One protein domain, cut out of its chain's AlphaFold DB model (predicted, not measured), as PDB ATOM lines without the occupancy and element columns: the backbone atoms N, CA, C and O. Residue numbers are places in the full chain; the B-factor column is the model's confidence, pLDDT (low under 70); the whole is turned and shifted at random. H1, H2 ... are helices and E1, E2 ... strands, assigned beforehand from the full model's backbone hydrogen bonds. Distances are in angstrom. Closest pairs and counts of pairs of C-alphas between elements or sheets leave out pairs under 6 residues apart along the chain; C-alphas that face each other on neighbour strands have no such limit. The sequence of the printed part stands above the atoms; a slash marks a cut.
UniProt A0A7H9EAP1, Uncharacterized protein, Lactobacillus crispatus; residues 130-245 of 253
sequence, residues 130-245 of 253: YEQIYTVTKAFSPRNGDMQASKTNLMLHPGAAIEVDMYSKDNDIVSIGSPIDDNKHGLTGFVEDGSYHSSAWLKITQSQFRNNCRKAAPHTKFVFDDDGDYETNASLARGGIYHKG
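This is residues 130 to 245 of the 253 residues of an uncharacterized protein of Lactobacillus crispatus (UniProt A0A7H9EAP1). Little regular structure is named here: one strongly twisted sheet, E4 E3 E2 E1 E5, antiparallel and curled like part of a barrel, has H2 beside its strands, and long loops, residues 137 to 160, 178 to 200 and 216 to 232, link its parts. The printed part has 116 residues, 44 in named elements, of mixed class: E1 E2 H1 E3 E4 H2 E5 H3 E6. It is compact, with radius of gyration of the C-alphas 13.2 A and spans 37 by 33 by 23 A.

Find C-alpha 131 at (62.554, 146.860, 142.185); E1 runs 15.9 A to residue 136. Then come E2, 161 to 165, H1, 166 to 170, E3, 173 to 177, E4, 201 to 205, H2, 206 to 212, E5, 213 to 215, H3, 233 to 236, and E6, 240 to 243, ending at (68.178, 133.113, 133.513).

Look at N 134 and O 162 in hairpin E1 and E2, within hydrogen-bond range at 2.8 A; likewise N 135 and O 214, E1 to E5, 2.8 A. H2, with every O i to N i+4 pair within range, is at the sheet's level; H1 has 0 of 1, but 1 of 2 O i to N i+3. H1 and H3 are on the sheet; E6 pairs with no named strand.

Links E1 to E2, E3 to E4 and E5 to H3 are long; the printed part has no cut. Residues 144 to 152 and 191 to 196 have pLDDT under 70.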
ATOM      1  N   TYR A 130      58.740 147.692 140.687       80.50
ATOM      2  CA  TYR A 130      59.019 148.338 141.968       80.50
ATOM      3  C   TYR A 130      60.413 148.015 142.501       80.50
ATOM      4  O   TYR A 130      60.834 148.649 143.457       80.50
ATOM      5  N   GLU A 131      61.159 147.125 141.857       89.12
ATOM      6  CA  GLU A 131      62.554 146.860 142.185       89.12
ATOM      7  C   GLU A 131      63.466 147.711 141.297       89.12
ATOM      8  O   GLU A 131      63.182 147.979 140.119       89.12
ATOM      9  N   GLN A 132      64.568 148.208 141.862       94.12
ATOM     10  CA  GLN A 132      65.564 148.972 141.109       94.12
ATOM     11  C   GLN A 132      66.985 148.624 141.511       94.12
ATOM     12  O   GLN A 132      67.326 148.568 142.687       94.12
ATOM     13  N   ILE A 133      67.861 148.555 140.512       97.00
ATOM     14  CA  ILE A 133      69.280 148.307 140.737       97.00
ATOM     15  C   ILE A 133      70.010 149.618 141.039       97.00
ATOM     16  O   ILE A 133      69.939 150.604 140.284       97.00
ATOM     17  N   TYR A 134      70.753 149.609 142.139       97.38
ATOM     18  CA  TYR A 134      71.653 150.664 142.592       97.38
ATOM     19  C   TYR A 134      73.095 150.154 142.637       97.38
ATOM     20  O   TYR A 134      73.358 148.959 142.661       97.38
ATOM     21  N   THR A 135      74.046 151.082 142.614       97.56
ATOM     22  CA  THR A 135      75.472 150.800 142.768       97.56
ATOM     23  C   THR A 135      75.983 151.446 144.045       97.56
ATOM     24  O   THR A 135      75.749 152.638 144.281       97.56
ATOM     25  N   VAL A 136      76.726 150.679 144.832       97.06
ATOM     26  CA  VAL A 136      77.418 151.149 146.032       97.06
ATOM     27  C   VAL A 136      78.584 152.054 145.626       97.06
ATOM     28  O   VAL A 136      79.389 151.718 144.760       97.06
ATOM     29  N   THR A 137      78.670 153.240 146.225       97.44
ATOM     30  CA  THR A 137      79.692 154.259 145.931       97.44
ATOM     31  C   THR A 137      80.755 154.365 147.016       97.44
ATOM     32  O   THR A 137      81.865 154.818 146.740       97.44
ATOM     33  N   LYS A 138      80.431 153.952 148.244       96.50
ATOM     34  CA  LYS A 138      81.323 153.941 149.408       96.50
ATOM     35  C   LYS A 138      81.092 152.665 150.193       96.50
ATOM     36  O   LYS A 138      79.952 152.224 150.264       96.50
ATOM     37  N   ALA A 139      82.144 152.111 150.788       94.25
ATOM     38  CA  ALA A 139      81.997 150.915 151.603       94.25
ATOM     39  C   ALA A 139      81.154 151.201 152.854       94.25
ATOM     40  O   ALA A 139      81.323 152.249 153.485       94.25
ATOM     41  N   PHE A 140      80.259 150.286 153.218       91.94
ATOM     42  CA  PHE A 140      79.525 150.350 154.482       91.94
ATOM     43  C   PHE A 140      78.977 148.980 154.889       91.94
ATOM     44  O   PHE A 140      78.758 148.103 154.055       91.94
ATOM     45  N   SER A 141      78.689 148.835 156.183       89.06
ATOM     46  CA  SER A 141      78.039 147.641 156.721       89.06
ATOM     47  C   SER A 141      76.512 147.795 156.735       89.06
ATOM     48  O   SER A 141      76.003 148.722 157.383       89.06
ATOM     49  N   PRO A 142      75.760 146.933 156.029       86.00
ATOM     50  CA  PRO A 142      74.304 146.888 156.126       86.00
ATOM     51  C   PRO A 142      73.845 146.298 157.474       86.00
ATOM     52  O   PRO A 142      74.623 145.698 158.214       86.00
ATOM     53  N   ARG A 143      72.565 146.489 157.810       74.38
ATOM     54  CA  ARG A 143      71.884 145.810 158.923       74.38
ATOM     55  C   ARG A 143      71.273 144.501 158.420       74.38
ATOM     56  O   ARG A 143      70.848 144.405 157.271       74.38
ATOM     57  N   ASN A 144      71.203 143.502 159.295       67.75
ATOM     58  CA  ASN A 144      70.549 142.239 158.968       67.75
ATOM     59  C   ASN A 144      69.033 142.466 158.804       67.75
ATOM     60  O   ASN A 144      68.419 143.148 159.630       67.75
ATOM     61  N   GLY A 145      68.482 141.960 157.701       54.56
ATOM     62  CA  GLY A 145      67.098 142.134 157.300       54.56
ATOM     63  C   GLY A 145      66.154 141.312 158.156       54.56
ATOM     64  O   GLY A 145      65.420 141.878 158.957       54.56
ATOM     65  N   ASP A 146      66.211 139.993 158.033       50.38
ATOM     66  CA  ASP A 146      65.360 139.060 158.764       50.38
ATOM     67  C   ASP A 146      66.128 137.741 159.009       50.38
ATOM     68  O   ASP A 146      66.389 136.963 158.103       50.38
ATOM     69  N   MET A 147      66.540 137.523 160.264       46.69
ATOM     70  CA  MET A 147      66.790 136.233 160.942       46.69
ATOM     71  C   MET A 147      67.574 135.062 160.282       46.69
ATOM     72  O   MET A 147      67.538 133.973 160.849       46.69
ATOM     73  N   GLN A 148      68.380 135.222 159.228       46.09
ATOM     74  CA  GLN A 148      69.365 134.186 158.834       46.09
ATOM     75  C   GLN A 148      70.766 134.758 158.602       46.09
ATOM     76  O   GLN A 148      71.197 135.005 157.487       46.09
ATOM     77  N   ALA A 149      71.435 135.035 159.720       42.81
ATOM     78  CA  ALA A 149      72.870 134.857 159.967       42.81
ATOM     79  C   ALA A 149      73.213 135.714 161.186       42.81
ATOM     80  O   ALA A 149      73.299 136.947 161.148       42.81
ATOM     81  N   SER A 150      73.346 135.052 162.326       42.72
ATOM     82  CA  SER A 150      73.923 135.645 163.518       42.72
ATOM     83  C   SER A 150      75.314 136.199 163.199       42.72
ATOM     84  O   SER A 150      76.210 135.429 162.880       42.72
ATOM     85  N   LYS A 151      75.498 137.511 163.380       54.56
ATOM     86  CA  LYS A 151      76.798 138.176 163.586       54.56
ATOM     87  C   LYS A 151      77.839 137.951 162.482       54.56
ATOM     88  O   LYS A 151      78.708 137.095 162.623       54.56
ATOM     89  N   THR A 152      77.867 138.809 161.469       59.28
ATOM     90  CA  THR A 152      78.985 138.807 160.521       59.28
ATOM     91  C   THR A 152      79.449 140.208 160.120       59.28
ATOM     92  O   THR A 152      78.690 141.177 160.169       59.28
ATOM     93  N   ASN A 153      80.737 140.315 159.771       75.00
ATOM     94  CA  ASN A 153      81.419 141.527 159.302       75.00
ATOM     95  C   ASN A 153      80.990 141.877 157.863       75.00
ATOM     96  O   ASN A 153      81.842 142.037 156.989       75.00
ATOM     97  N   LEU A 154      79.677 141.961 157.613       83.56
ATOM     98  CA  LEU A 154      79.150 142.280 156.293       83.56
ATOM     99  C   LEU A 154      79.655 143.644 155.851       83.56
ATOM    100  O   LEU A 154      79.509 144.652 156.555       83.56
ATOM    101  N   MET A 155      80.221 143.665 154.656       89.19
ATOM    102  CA  MET A 155      80.676 144.884 154.019       89.19
ATOM    103  C   MET A 155      80.248 144.859 152.562       89.19
ATOM    104  O   MET A 155      80.625 143.964 151.809       89.19
ATOM    105  N   LEU A 156      79.472 145.867 152.177       91.25
ATOM    106  CA  LEU A 156      79.247 146.190 150.778       91.25
ATOM    107  C   LEU A 156      80.367 147.119 150.330       91.25
ATOM    108  O   LEU A 156      80.603 148.148 150.965       91.25
ATOM    109  N   HIS A 157      81.043 146.769 149.244       94.12
ATOM    110  CA  HIS A 157      82.176 147.507 148.694       94.12
ATOM    111  C   HIS A 157      81.761 148.373 147.498       94.12
ATOM    112  O   HIS A 157      80.776 148.077 146.815       94.12
ATOM    113  N   PRO A 158      82.501 149.459 147.205       95.94
ATOM    114  CA  PRO A 158      82.247 150.284 146.031       95.94
ATOM    115  C   PRO A 158      82.213 149.455 144.743       95.94
ATOM    116  O   PRO A 158      83.089 148.632 144.501       95.94
ATOM    117  N   GLY A 159      81.218 149.712 143.897       94.75
ATOM    118  CA  GLY A 159      80.996 148.980 142.649       94.75
ATOM    119  C   GLY A 159      79.987 147.837 142.757       94.75
ATOM    120  O   GLY A 159      79.448 147.452 141.720       94.75
ATOM    121  N   ALA A 160      79.659 147.368 143.967       95.25
ATOM    122  CA  ALA A 160      78.623 146.359 144.165       95.25
ATOM    123  C   ALA A 160      77.275 146.836 143.607       95.25
ATOM    124  O   ALA A 160      76.858 147.975 143.851       95.25
ATOM    125  N   ALA A 161      76.604 145.968 142.852       96.88
ATOM    126  CA  ALA A 161      75.221 146.167 142.449       96.88
ATOM    127  C   ALA A 161      74.307 145.593 143.535       96.88
ATOM    128  O   ALA A 161      74.546 144.486 144.006       96.88
ATOM    129  N   ILE A 162      73.283 146.347 143.921       95.19
ATOM    130  CA  ILE A 162      72.255 145.923 144.875       95.19
ATOM    131  C   ILE A 162      70.882 146.140 144.252       95.19
ATOM    132  O   ILE A 162      70.674 147.134 143.546       95.19
ATOM    133  N   GLU A 163      69.960 145.236 144.528       94.56
ATOM    134  CA  GLU A 163      68.536 145.434 144.275       94.56
ATOM    135  C   GLU A 163      67.928 146.237 145.428       94.56
ATOM    136  O   GLU A 163      68.391 146.158 146.568       94.56
ATOM    137  N   VAL A 164      66.943 147.080 145.134       93.56
ATOM    138  CA  VAL A 164      66.315 147.959 146.116       93.56
ATOM    139  C   VAL A 164      64.811 147.964 145.917       93.56
ATOM    140  O   VAL A 164      64.332 148.540 144.932       93.56
ATOM    141  N   ASP A 165      64.109 147.485 146.942       89.75
ATOM    142  CA  ASP A 165      62.655 147.535 147.021       89.75
ATOM    143  C   ASP A 165      62.227 148.993 147.191       89.75
ATOM    144  O   ASP A 165      62.481 149.646 148.216       89.75
ATOM    145  N   MET A 166      61.583 149.540 146.163       84.69
ATOM    146  CA  MET A 166      61.163 150.935 146.155       84.69
ATOM    147  C   MET A 166      60.034 151.222 147.150       84.69
ATOM    148  O   MET A 166      59.921 152.378 147.556       84.69
ATOM    149  N   TYR A 167      59.243 150.231 147.577       81.19
ATOM    150  CA  TYR A 167      58.217 150.429 148.606       81.19
ATOM    151  C   TYR A 167      58.829 150.717 149.972       81.19
ATOM    152  O   TYR A 167      58.301 151.515 150.747       81.19
ATOM    153  N   SER A 168      59.982 150.118 150.262       76.56
ATOM    154  CA  SER A 168      60.675 150.326 151.534       76.56
ATOM    155  C   SER A 168      61.224 151.752 151.705       76.56
ATOM    156  O   SER A 168      61.489 152.188 152.824       76.56
ATOM    157  N   LYS A 169      61.360 152.529 150.620       71.00
ATOM    158  CA  LYS A 169      61.986 153.862 150.658       71.00
ATOM    159  C   LYS A 169      61.198 154.927 151.408       71.00
ATOM    160  O   LYS A 169      61.792 155.954 151.733       71.00
ATOM    161  N   ASP A 170      59.929 154.696 151.705       74.69
ATOM    162  CA  ASP A 170      59.130 155.633 152.498       74.69
ATOM    163  C   ASP A 170      59.268 155.389 154.014       74.69
ATOM    164  O   ASP A 170      58.775 156.180 154.818       74.69
ATOM    165  N   ASN A 171      60.005 154.346 154.419       73.81
ATOM    166  CA  ASN A 171      60.270 153.998 155.814       73.81
ATOM    167  C   ASN A 171      61.695 154.397 156.251       73.81
ATOM    168  O   ASN A 171      62.572 154.682 155.433       73.81
ATOM    169  N   ASP A 172      61.977 154.345 157.559       82.94
ATOM    170  CA  ASP A 172      63.319 154.607 158.123       82.94
ATOM    171  C   ASP A 172      64.408 153.630 157.628       82.94
ATOM    172  O   ASP A 172      65.615 153.891 157.745       82.94
ATOM    173  N   ILE A 173      63.977 152.504 157.057       85.94
ATOM    174  CA  ILE A 173      64.802 151.408 156.566       85.94
ATOM    175  C   ILE A 173      64.480 151.147 155.100       85.94
ATOM    176  O   ILE A 173      63.319 151.022 154.736       85.94
ATOM    177  N   VAL A 174      65.528 150.989 154.299       89.12
ATOM    178  CA  VAL A 174      65.466 150.522 152.915       89.12
ATOM    179  C   VAL A 174      65.808 149.030 152.898       89.12
ATOM    180  O   VAL A 174      66.853 148.640 153.427       89.12
ATOM    181  N   SER A 175      64.931 148.212 152.320       89.50
ATOM    182  CA  SER A 175      65.170 146.790 152.052       89.50
ATOM    183  C   SER A 175      65.967 146.649 150.758       89.50
ATOM    184  O   SER A 175      65.678 147.340 149.777       89.50
ATOM    185  N   ILE A 176      67.000 145.810 150.770       90.31
ATOM    186  CA  ILE A 176      67.882 145.602 149.621       90.31
ATOM    187  C   ILE A 176      68.164 144.116 149.408       90.31
ATOM    188  O   ILE A 176      68.372 143.386 150.376       90.31
ATOM    189  N   GLY A 177      68.250 143.694 148.150       89.69
ATOM    190  CA  GLY A 177      68.868 142.426 147.778       89.69
ATOM    191  C   GLY A 177      70.381 142.612 147.692       89.69
ATOM    192  O   GLY A 177      70.871 143.504 146.988       89.69
ATOM    193  N   SER A 178      71.144 141.812 148.438       87.44
ATOM    194  CA  SER A 178      72.603 141.778 148.306       87.44
ATOM    195  C   SER A 178      73.011 141.019 147.048       87.44
ATOM    196  O   SER A 178      72.307 140.094 146.658       87.44
ATOM    197  N   PRO A 179      74.154 141.330 146.417       87.00
ATOM    198  CA  PRO A 179      74.710 140.402 145.442       87.00
ATOM    199  C   PRO A 179      75.141 139.105 146.152       87.00
ATOM    200  O   PRO A 179      75.055 139.002 147.379       87.00
ATOM    201  N   ILE A 180      75.621 138.123 145.397       86.94
ATOM    202  CA  ILE A 180      76.282 136.948 145.980       86.94
ATOM    203  C   ILE A 180      77.549 137.346 146.761       86.94
ATOM    204  O   ILE A 180      78.240 138.299 146.382       86.94
ATOM    205  N   ASP A 181      77.850 136.629 147.853       80.62
ATOM    206  CA  ASP A 181      79.064 136.840 148.660       80.62
ATOM    207  C   ASP A 181      80.295 136.276 147.955       80.62
ATOM    208  O   ASP A 181      80.852 135.241 148.312       80.62
ATOM    209  N   ASP A 182      80.720 136.971 146.909       77.00
ATOM    210  CA  ASP A 182      82.018 136.754 146.312       77.00
ATOM    211  C   ASP A 182      82.790 138.076 146.205       77.00
ATOM    212  O   ASP A 182      82.256 139.187 146.091       77.00
ATOM    213  N   ASN A 183      84.115 137.959 146.188       76.31
ATOM    214  CA  ASN A 183      84.991 139.116 146.012       76.31
ATOM    215  C   ASN A 183      84.785 139.832 144.654       76.31
ATOM    216  O   ASN A 183      85.403 140.870 144.421       76.31
ATOM    217  N   LYS A 184      83.969 139.292 143.733       86.81
ATOM    218  CA  LYS A 184      83.737 139.846 142.389       86.81
ATOM    219  C   LYS A 184      82.549 140.805 142.356       86.81
ATOM    220  O   LYS A 184      82.604 141.794 141.628       86.81
ATOM    221  N   HIS A 185      81.505 140.533 143.131       90.62
ATOM    222  CA  HIS A 185      80.272 141.313 143.164       90.62
ATOM    223  C   HIS A 185      80.221 142.288 144.345       90.62
ATOM    224  O   HIS A 185      79.297 143.095 144.442       90.62
ATOM    225  N   GLY A 186      81.273 142.309 145.170       88.81
ATOM    226  CA  GLY A 186      81.539 143.393 146.112       88.81
ATOM    227  C   GLY A 186      80.778 143.263 147.426       88.81
ATOM    228  O   GLY A 186      80.523 144.272 148.082       88.81
ATOM    229  N   LEU A 187      80.442 142.038 147.812       88.06
ATOM    230  CA  LEU A 187      79.996 141.690 149.151       88.06
ATOM    231  C   LEU A 187      81.066 140.814 149.796       88.06
ATOM    232  O   LEU A 187      81.724 140.030 149.117       88.06
ATOM    233  N   THR A 188      81.300 141.040 151.082       86.50
ATOM    234  CA  THR A 188      82.170 140.181 151.885       86.50
ATOM    235  C   THR A 188      81.537 139.933 153.236       86.50
ATOM    236  O   THR A 188      80.969 140.861 153.826       86.50
ATOM    237  N   GLY A 189      81.783 138.750 153.786       79.94
ATOM    238  CA  GLY A 189      81.533 138.448 155.187       79.94
ATOM    239  C   GLY A 189      80.246 137.673 155.419       79.94
ATOM    240  O   GLY A 189      79.733 137.733 156.532       79.94
ATOM    241  N   PHE A 190      79.707 136.959 154.432       76.25
ATOM    242  CA  PHE A 190      78.810 135.852 154.753       76.25
ATOM    243  C   PHE A 190      79.621 134.705 155.360       76.25
ATOM    244  O   PHE A 190      80.832 134.584 155.166       76.25
ATOM    245  N   VAL A 191      78.960 133.899 156.188       65.88
ATOM    246  CA  VAL A 191      79.543 132.640 156.652       65.88
ATOM    247  C   VAL A 191      79.211 131.600 155.602       65.88
ATOM    248  O   VAL A 191      78.041 131.360 155.330       65.88
ATOM    249  N   GLU A 192      80.245 130.984 155.041       64.25
ATOM    250  CA  GLU A 192      80.109 129.789 154.220       64.25
ATOM    251  C   GLU A 192      79.701 128.633 155.148       64.25
ATOM    252  O   GLU A 192      80.518 128.067 155.875       64.25
ATOM    253  N   ASP A 193      78.404 128.342 155.210       64.19
ATOM    254  CA  ASP A 193      77.825 127.268 156.030       64.19
ATOM    255  C   ASP A 193      77.463 126.024 155.195       64.19
ATOM    256  O   ASP A 193      76.853 125.081 155.702       64.19
ATOM    257  N   GLY A 194      77.874 126.009 153.922       62.91
ATOM    258  CA  GLY A 194      77.535 124.975 152.947       62.91
ATOM    259  C   GLY A 194      76.157 125.152 152.301       62.91
ATOM    260  O   GLY A 194      75.728 124.257 151.568       62.91
ATOM    261  N   SER A 195      75.459 126.263 152.561       65.25
ATOM    262  CA  SER A 195      74.239 126.637 151.843       65.25
ATOM    263  C   SER A 195      74.523 127.129 150.419       65.25
ATOM    264  O   SER A 195      75.652 127.438 150.043       65.25
ATOM    265  N   TYR A 196      73.473 127.146 149.596       68.00
ATOM    266  CA  TYR A 196      73.527 127.669 148.235       68.00
ATOM    267  C   TYR A 196      73.927 129.151 148.244       68.00
ATOM    268  O   TYR A 196      73.327 129.945 148.968       68.00
ATOM    269  N   HIS A 197      74.921 129.532 147.438       78.88
ATOM    270  CA  HIS A 197      75.361 130.921 147.352       78.88
ATOM    271  C   HIS A 197      74.367 131.740 146.522       78.88
ATOM    272  O   HIS A 197      74.361 131.712 145.289       78.88
ATOM    273  N   SER A 198      73.523 132.494 147.220       80.88
ATOM    274  CA  SER A 198      72.544 133.403 146.630       80.88
ATOM    275  C   SER A 198      72.543 134.765 147.317       80.88
ATOM    276  O   SER A 198      73.118 134.952 148.390       80.88
ATOM    277  N   SER A 199      71.856 135.725 146.704       83.38
ATOM    278  CA  SER A 199      71.501 136.994 147.328       83.38
ATOM    279  C   SER A 199      70.753 136.773 148.639       83.38
ATOM    280  O   SER A 199      69.965 135.831 148.759       83.38
ATOM    281  N   ALA A 200      70.913 137.702 149.575       81.44
ATOM    282  CA  ALA A 200      70.115 137.765 150.788       81.44
ATOM    283  C   ALA A 200      69.424 139.125 150.910       81.44
ATOM    284  O   ALA A 200      69.965 140.161 150.513       81.44
ATOM    285  N   TRP A 201      68.241 139.129 151.525       84.19
ATOM    286  CA  TRP A 201      67.559 140.366 151.885       84.19
ATOM    287  C   TRP A 201      68.237 141.014 153.097       84.19
ATOM    288  O   TRP A 201      68.256 140.473 154.206       84.19
ATOM    289  N   LEU A 202      68.789 142.204 152.885       84.62
ATOM    290  CA  LEU A 202      69.434 143.033 153.896       84.62
ATOM    291  C   LEU A 202      68.636 144.322 154.114       84.62
ATOM    292  O   LEU A 202      67.804 144.726 153.304       84.62
ATOM    293  N   LYS A 203      68.907 145.007 155.223       86.62
ATOM    294  CA  LYS A 203      68.275 146.284 155.575       86.62
ATOM    295  C   LYS A 203      69.343 147.363 155.711       86.62
ATOM    296  O   LYS A 203      70.380 147.155 156.332       86.62
ATOM    297  N   ILE A 204      69.115 148.555 155.178       88.19
ATOM    298  CA  ILE A 204      70.019 149.705 155.355       88.19
ATOM    299  C   ILE A 204      69.228 150.913 155.833       88.19
ATOM    300  O   ILE A 204      68.039 151.040 155.566       88.19
ATOM    301  N   THR A 205      69.872 151.828 156.552       89.19
ATOM    302  CA  THR A 205      69.206 153.093 156.887       89.19
ATOM    303  C   THR A 205      69.072 153.974 155.652       89.19
ATOM    304  O   THR A 205      69.922 153.970 154.757       89.19
ATOM    305  N   GLN A 206      68.064 154.837 155.667       89.69
ATOM    306  CA  GLN A 206      67.902 155.912 154.691       89.69
ATOM    307  C   GLN A 206      69.163 156.774 154.503       89.69
ATOM    308  O   GLN A 206      69.501 157.175 153.391       89.69
ATOM    309  N   SER A 207      69.891 157.049 155.591       90.69
ATOM    310  CA  SER A 207      71.150 157.804 155.541       90.69
ATOM    311  C   SER A 207      72.242 157.043 154.785       90.69
ATOM    312  O   SER A 207      72.889 157.611 153.908       90.69
ATOM    313  N   GLN A 208      72.419 155.747 155.069       92.06
ATOM    314  CA  GLN A 208      73.375 154.902 154.345       92.06
ATOM    315  C   GLN A 208      73.035 154.833 152.856       92.06
ATOM    316  O   GLN A 208      73.917 155.026 152.025       92.06
ATOM    317  N   PHE A 209      71.759 154.636 152.518       93.12
ATOM    318  CA  PHE A 209      71.312 154.616 151.131       93.12
ATOM    319  C   PHE A 209      71.653 155.925 150.403       93.12
ATOM    320  O   PHE A 209      72.343 155.905 149.385       93.12
ATOM    321  N   ARG A 210      71.244 157.077 150.954       92.94
ATOM    322  CA  ARG A 210      71.487 158.392 150.336       92.94
ATOM    323  C   ARG A 210      72.968 158.739 150.200       92.94
ATOM    324  O   ARG A 210      73.358 159.352 149.211       92.94
ATOM    325  N   ASN A 211      73.784 158.371 151.185       95.50
ATOM    326  CA  ASN A 211      75.187 158.785 151.239       95.50
ATOM    327  C   ASN A 211      76.136 157.834 150.499       95.50
ATOM    328  O   ASN A 211      77.225 158.262 150.100       95.50
ATOM    329  N   ASN A 212      75.741 156.567 150.329       96.62
ATOM    330  CA  ASN A 212      76.632 155.502 149.866       96.62
ATOM    331  C   ASN A 212      76.117 154.741 148.637       96.62
ATOM    332  O   ASN A 212      76.802 153.828 148.185       96.62
ATOM    333  N   CYS A 213      74.946 155.073 148.088       96.75
ATOM    334  CA  CYS A 213      74.392 154.410 146.904       96.75
ATOM    335  C   CYS A 213      74.000 155.429 145.827       96.75
ATOM    336  O   CYS A 213      73.630 156.566 146.114       96.75
ATOM    337  N   ARG A 214      74.044 155.011 144.559       97.06
ATOM    338  CA  ARG A 214      73.519 155.781 143.420       97.06
ATOM    339  C   ARG A 214      72.770 154.871 142.462       97.06
ATOM    340  O   ARG A 214      73.079 153.687 142.388       97.06
ATOM    341  N   LYS A 215      71.813 155.416 141.710       96.06
ATOM    342  CA  LYS A 215      71.080 154.625 140.714       96.06
ATOM    343  C   LYS A 215      72.063 154.019 139.708       96.06
ATOM    344  O   LYS A 215      72.932 154.732 139.202       96.06
ATOM    345  N   ALA A 216      71.942 152.720 139.454       97.06
ATOM    346  CA  ALA A 216      72.832 152.025 138.538       97.06
ATOM    347  C   ALA A 216      72.500 152.353 137.075       97.06
ATOM    348  O   ALA A 216      71.386 152.782 136.748       97.06
ATOM    349  N   ALA A 217      73.457 152.120 136.175       94.50
ATOM    350  CA  ALA A 217      73.209 152.240 134.743       94.50
ATOM    351  C   ALA A 217      72.162 151.198 134.286       94.50
ATOM    352  O   ALA A 217      72.018 150.152 134.924       94.50
ATOM    353  N   PRO A 218      71.448 151.419 133.162       92.38
ATOM    354  CA  PRO A 218      70.383 150.517 132.709       92.38
ATOM    355  C   PRO A 218      70.792 149.049 132.519       92.38
ATOM    356  O   PRO A 218      69.942 148.169 132.594       92.38
ATOM    357  N   HIS A 219      72.080 148.795 132.267       94.62
ATOM    358  CA  HIS A 219      72.639 147.471 131.979       94.62
ATOM    359  C   HIS A 219      73.573 146.942 133.074       94.62
ATOM    360  O   HIS A 219      74.192 145.897 132.878       94.62
ATOM    361  N   THR A 220      73.697 147.646 134.203       96.56
ATOM    362  CA  THR A 220      74.405 147.107 135.369       96.56
ATOM    363  C   THR A 220      73.691 145.842 135.828       96.56
ATOM    364  O   THR A 220      72.473 145.866 136.005       96.56
ATOM    365  N   LYS A 221      74.452 144.755 135.976       96.00
ATOM    366  CA  LYS A 221      73.934 143.455 136.392       96.00
ATOM    367  C   LYS A 221      73.964 143.343 137.906       96.00
ATOM    368  O   LYS A 221      75.022 143.518 138.506       96.00
ATOM    369  N   PHE A 222      72.815 143.035 138.480       95.75
ATOM    370  CA  PHE A 222      72.698 142.490 139.820       95.75
ATOM    371  C   PHE A 222      72.614 140.971 139.690       95.75
ATOM    372  O   PHE A 222      71.634 140.482 139.137       95.75
ATOM    373  N   VAL A 223      73.673 140.258 140.077       94.12
ATOM    374  CA  VAL A 223      73.740 138.788 140.029       94.12
ATOM    375  C   VAL A 223      73.355 138.262 141.402       94.12
ATOM    376  O   VAL A 223      73.961 138.677 142.396       94.12
ATOM    377  N   PHE A 224      72.354 137.390 141.449       89.44
ATOM    378  CA  PHE A 224      71.726 136.966 142.699       89.44
ATOM    379  C   PHE A 224      71.889 135.474 143.005       89.44
ATOM    380  O   PHE A 224      71.449 135.035 144.063       89.44
ATOM    381  N   ASP A 225      72.558 134.702 142.145       88.56
ATOM    382  CA  ASP A 225      72.922 133.313 142.427       88.56
ATOM    383  C   ASP A 225      74.116 132.793 141.599       88.56
ATOM    384  O   ASP A 225      74.592 133.444 140.661       88.56
ATOM    385  N   ASP A 226      74.595 131.600 141.962       86.50
ATOM    386  CA  ASP A 226      75.672 130.874 141.270       86.50
ATOM    387  C   ASP A 226      75.296 130.384 139.861       86.50
ATOM    388  O   ASP A 226      76.178 130.156 139.025       86.50
ATOM    389  N   ASP A 227      74.000 130.249 139.561       85.31
ATOM    390  CA  ASP A 227      73.508 129.938 138.213       85.31
ATOM    391  C   ASP A 227      73.750 131.105 137.231       85.31
ATOM    392  O   ASP A 227      73.622 130.954 136.004       85.31
ATOM    393  N   GLY A 228      74.189 132.251 137.759       85.56
ATOM    394  CA  GLY A 228      74.471 133.458 137.007       85.56
ATOM    395  C   GLY A 228      73.188 134.151 136.581       85.56
ATOM    396  O   GLY A 228      73.188 134.837 135.551       85.56
ATOM    397  N   ASP A 229      72.109 133.957 137.334       91.94
ATOM    398  CA  ASP A 229      70.865 134.661 137.116       91.94
ATOM    399  C   ASP A 229      71.011 136.104 137.586       91.94
ATOM    400  O   ASP A 229      71.684 136.430 138.572       91.94
ATOM    401  N   TYR A 230      70.467 137.013 136.780       94.81
ATOM    402  CA  TYR A 230      70.684 138.429 137.011       94.81
ATOM    403  C   TYR A 230      69.551 139.315 136.533       94.81
ATOM    404  O   TYR A 230      68.808 139.023 135.589       94.81
ATOM    405  N   GLU A 231      69.525 140.495 137.132       95.12
ATOM    406  CA  GLU A 231      68.618 141.570 136.788       95.12
ATOM    407  C   GLU A 231      69.375 142.806 136.330       95.12
ATOM    408  O   GLU A 231      70.560 143.012 136.608       95.12
ATOM    409  N   THR A 232      68.666 143.659 135.606       96.25
ATOM    410  CA  THR A 232      69.103 145.015 135.308       96.25
ATOM    411  C   THR A 232      67.914 145.954 135.437       96.25
ATOM    412  O   THR A 232      66.763 145.550 135.270       96.25
ATOM    413  N   ASN A 233      68.166 147.252 135.611       95.12
ATOM    414  CA  ASN A 233      67.089 148.250 135.566       95.12
ATOM    415  C   ASN A 233      66.253 148.154 134.267       95.12
ATOM    416  O   ASN A 233      65.052 148.423 134.274       95.12
ATOM    417  N   ALA A 234      66.859 147.746 133.144       93.12
ATOM    418  CA  ALA A 234      66.138 147.519 131.894       93.12
ATOM    419  C   ALA A 234      65.287 146.231 131.890       93.12
ATOM    420  O   ALA A 234      64.249 146.204 131.223       93.12
ATOM    421  N   SER A 235      65.710 145.162 132.578       93.75
ATOM    422  CA  SER A 235      64.927 143.923 132.688       93.75
ATOM    423  C   SER A 235      63.743 144.102 133.636       93.75
ATOM    424  O   SER A 235      62.617 143.784 133.252       93.75
ATOM    425  N   LEU A 236      63.967 144.740 134.787       92.25
ATOM    426  CA  LEU A 236      62.948 145.058 135.790       92.25
ATOM    427  C   LEU A 236      61.849 145.966 135.230       92.25
ATOM    428  O   LEU A 236      60.663 145.667 135.351       92.25
ATOM    429  N   ALA A 237      62.209 146.992 134.449       89.00
ATOM    430  CA  ALA A 237      61.231 147.839 133.752       89.00
ATOM    431  C   ALA A 237      60.342 147.068 132.749       89.00
ATOM    432  O   ALA A 237      59.250 147.516 132.381       89.00
ATOM    433  N   ARG A 238      60.817 145.911 132.273       88.19
ATOM    434  CA  ARG A 238      60.084 144.991 131.390       88.19
ATOM    435  C   ARG A 238      59.423 143.843 132.156       88.19
ATOM    436  O   ARG A 238      58.720 143.047 131.520       88.19
ATOM    437  N   GLY A 239      59.625 143.790 133.470       90.00
ATOM    438  CA  GLY A 239      59.035 142.820 134.366       90.00
ATOM    439  C   GLY A 239      59.654 141.433 134.248       90.00
ATOM    440  O   GLY A 239      58.940 140.446 134.046       90.00
ATOM    441  N   GLY A 240      60.980 141.356 134.243       91.25
ATOM    442  CA  GLY A 240      61.658 140.082 134.086       91.25
ATOM    443  C   GLY A 240      63.135 140.113 134.421       91.25
ATOM    444  O   GLY A 240      63.727 141.165 134.667       91.25
ATOM    445  N   ILE A 241      63.717 138.929 134.332       93.44
ATOM    446  CA  ILE A 241      65.087 138.616 134.725       93.44
ATOM    447  C   ILE A 241      65.802 137.909 133.576       93.44
ATOM    448  O   ILE A 241      65.179 137.509 132.582       93.44
ATOM    449  N   TYR A 242      67.109 137.743 133.704       95.25
ATOM    450  CA  TYR A 242      67.879 136.861 132.845       95.25
ATOM    451  C   TYR A 242      68.200 135.576 133.599       95.25
ATOM    452  O   TYR A 242      68.878 135.636 134.615       95.25
ATOM    453  N   HIS A 243      67.761 134.439 133.057       92.38
ATOM    454  CA  HIS A 243      68.178 133.113 133.513       92.38
ATOM    455  C   HIS A 243      69.111 132.510 132.468       92.38
ATOM    456  O   HIS A 243      68.729 132.401 131.293       92.38
ATOM    457  N   LYS A 244      70.349 132.181 132.850       89.12
ATOM    458  CA  LYS A 244      71.387 131.657 131.929       89.12
ATOM    459  C   LYS A 244      71.552 132.498 130.650       89.12
ATOM    460  O   LYS A 244      71.677 131.980 129.541       89.12
ATOM    461  N   GLY A 245      71.486 133.825 130.795       91.50
ATOM    462  CA  GLY A 245      71.619 134.795 129.698       91.50
ATOM    463  C   GLY A 245      70.372 134.999 128.822       91.50
ATOM    464  O   GLY A 245      70.377 135.875 127.954       91.50
TER     465      GLY A 245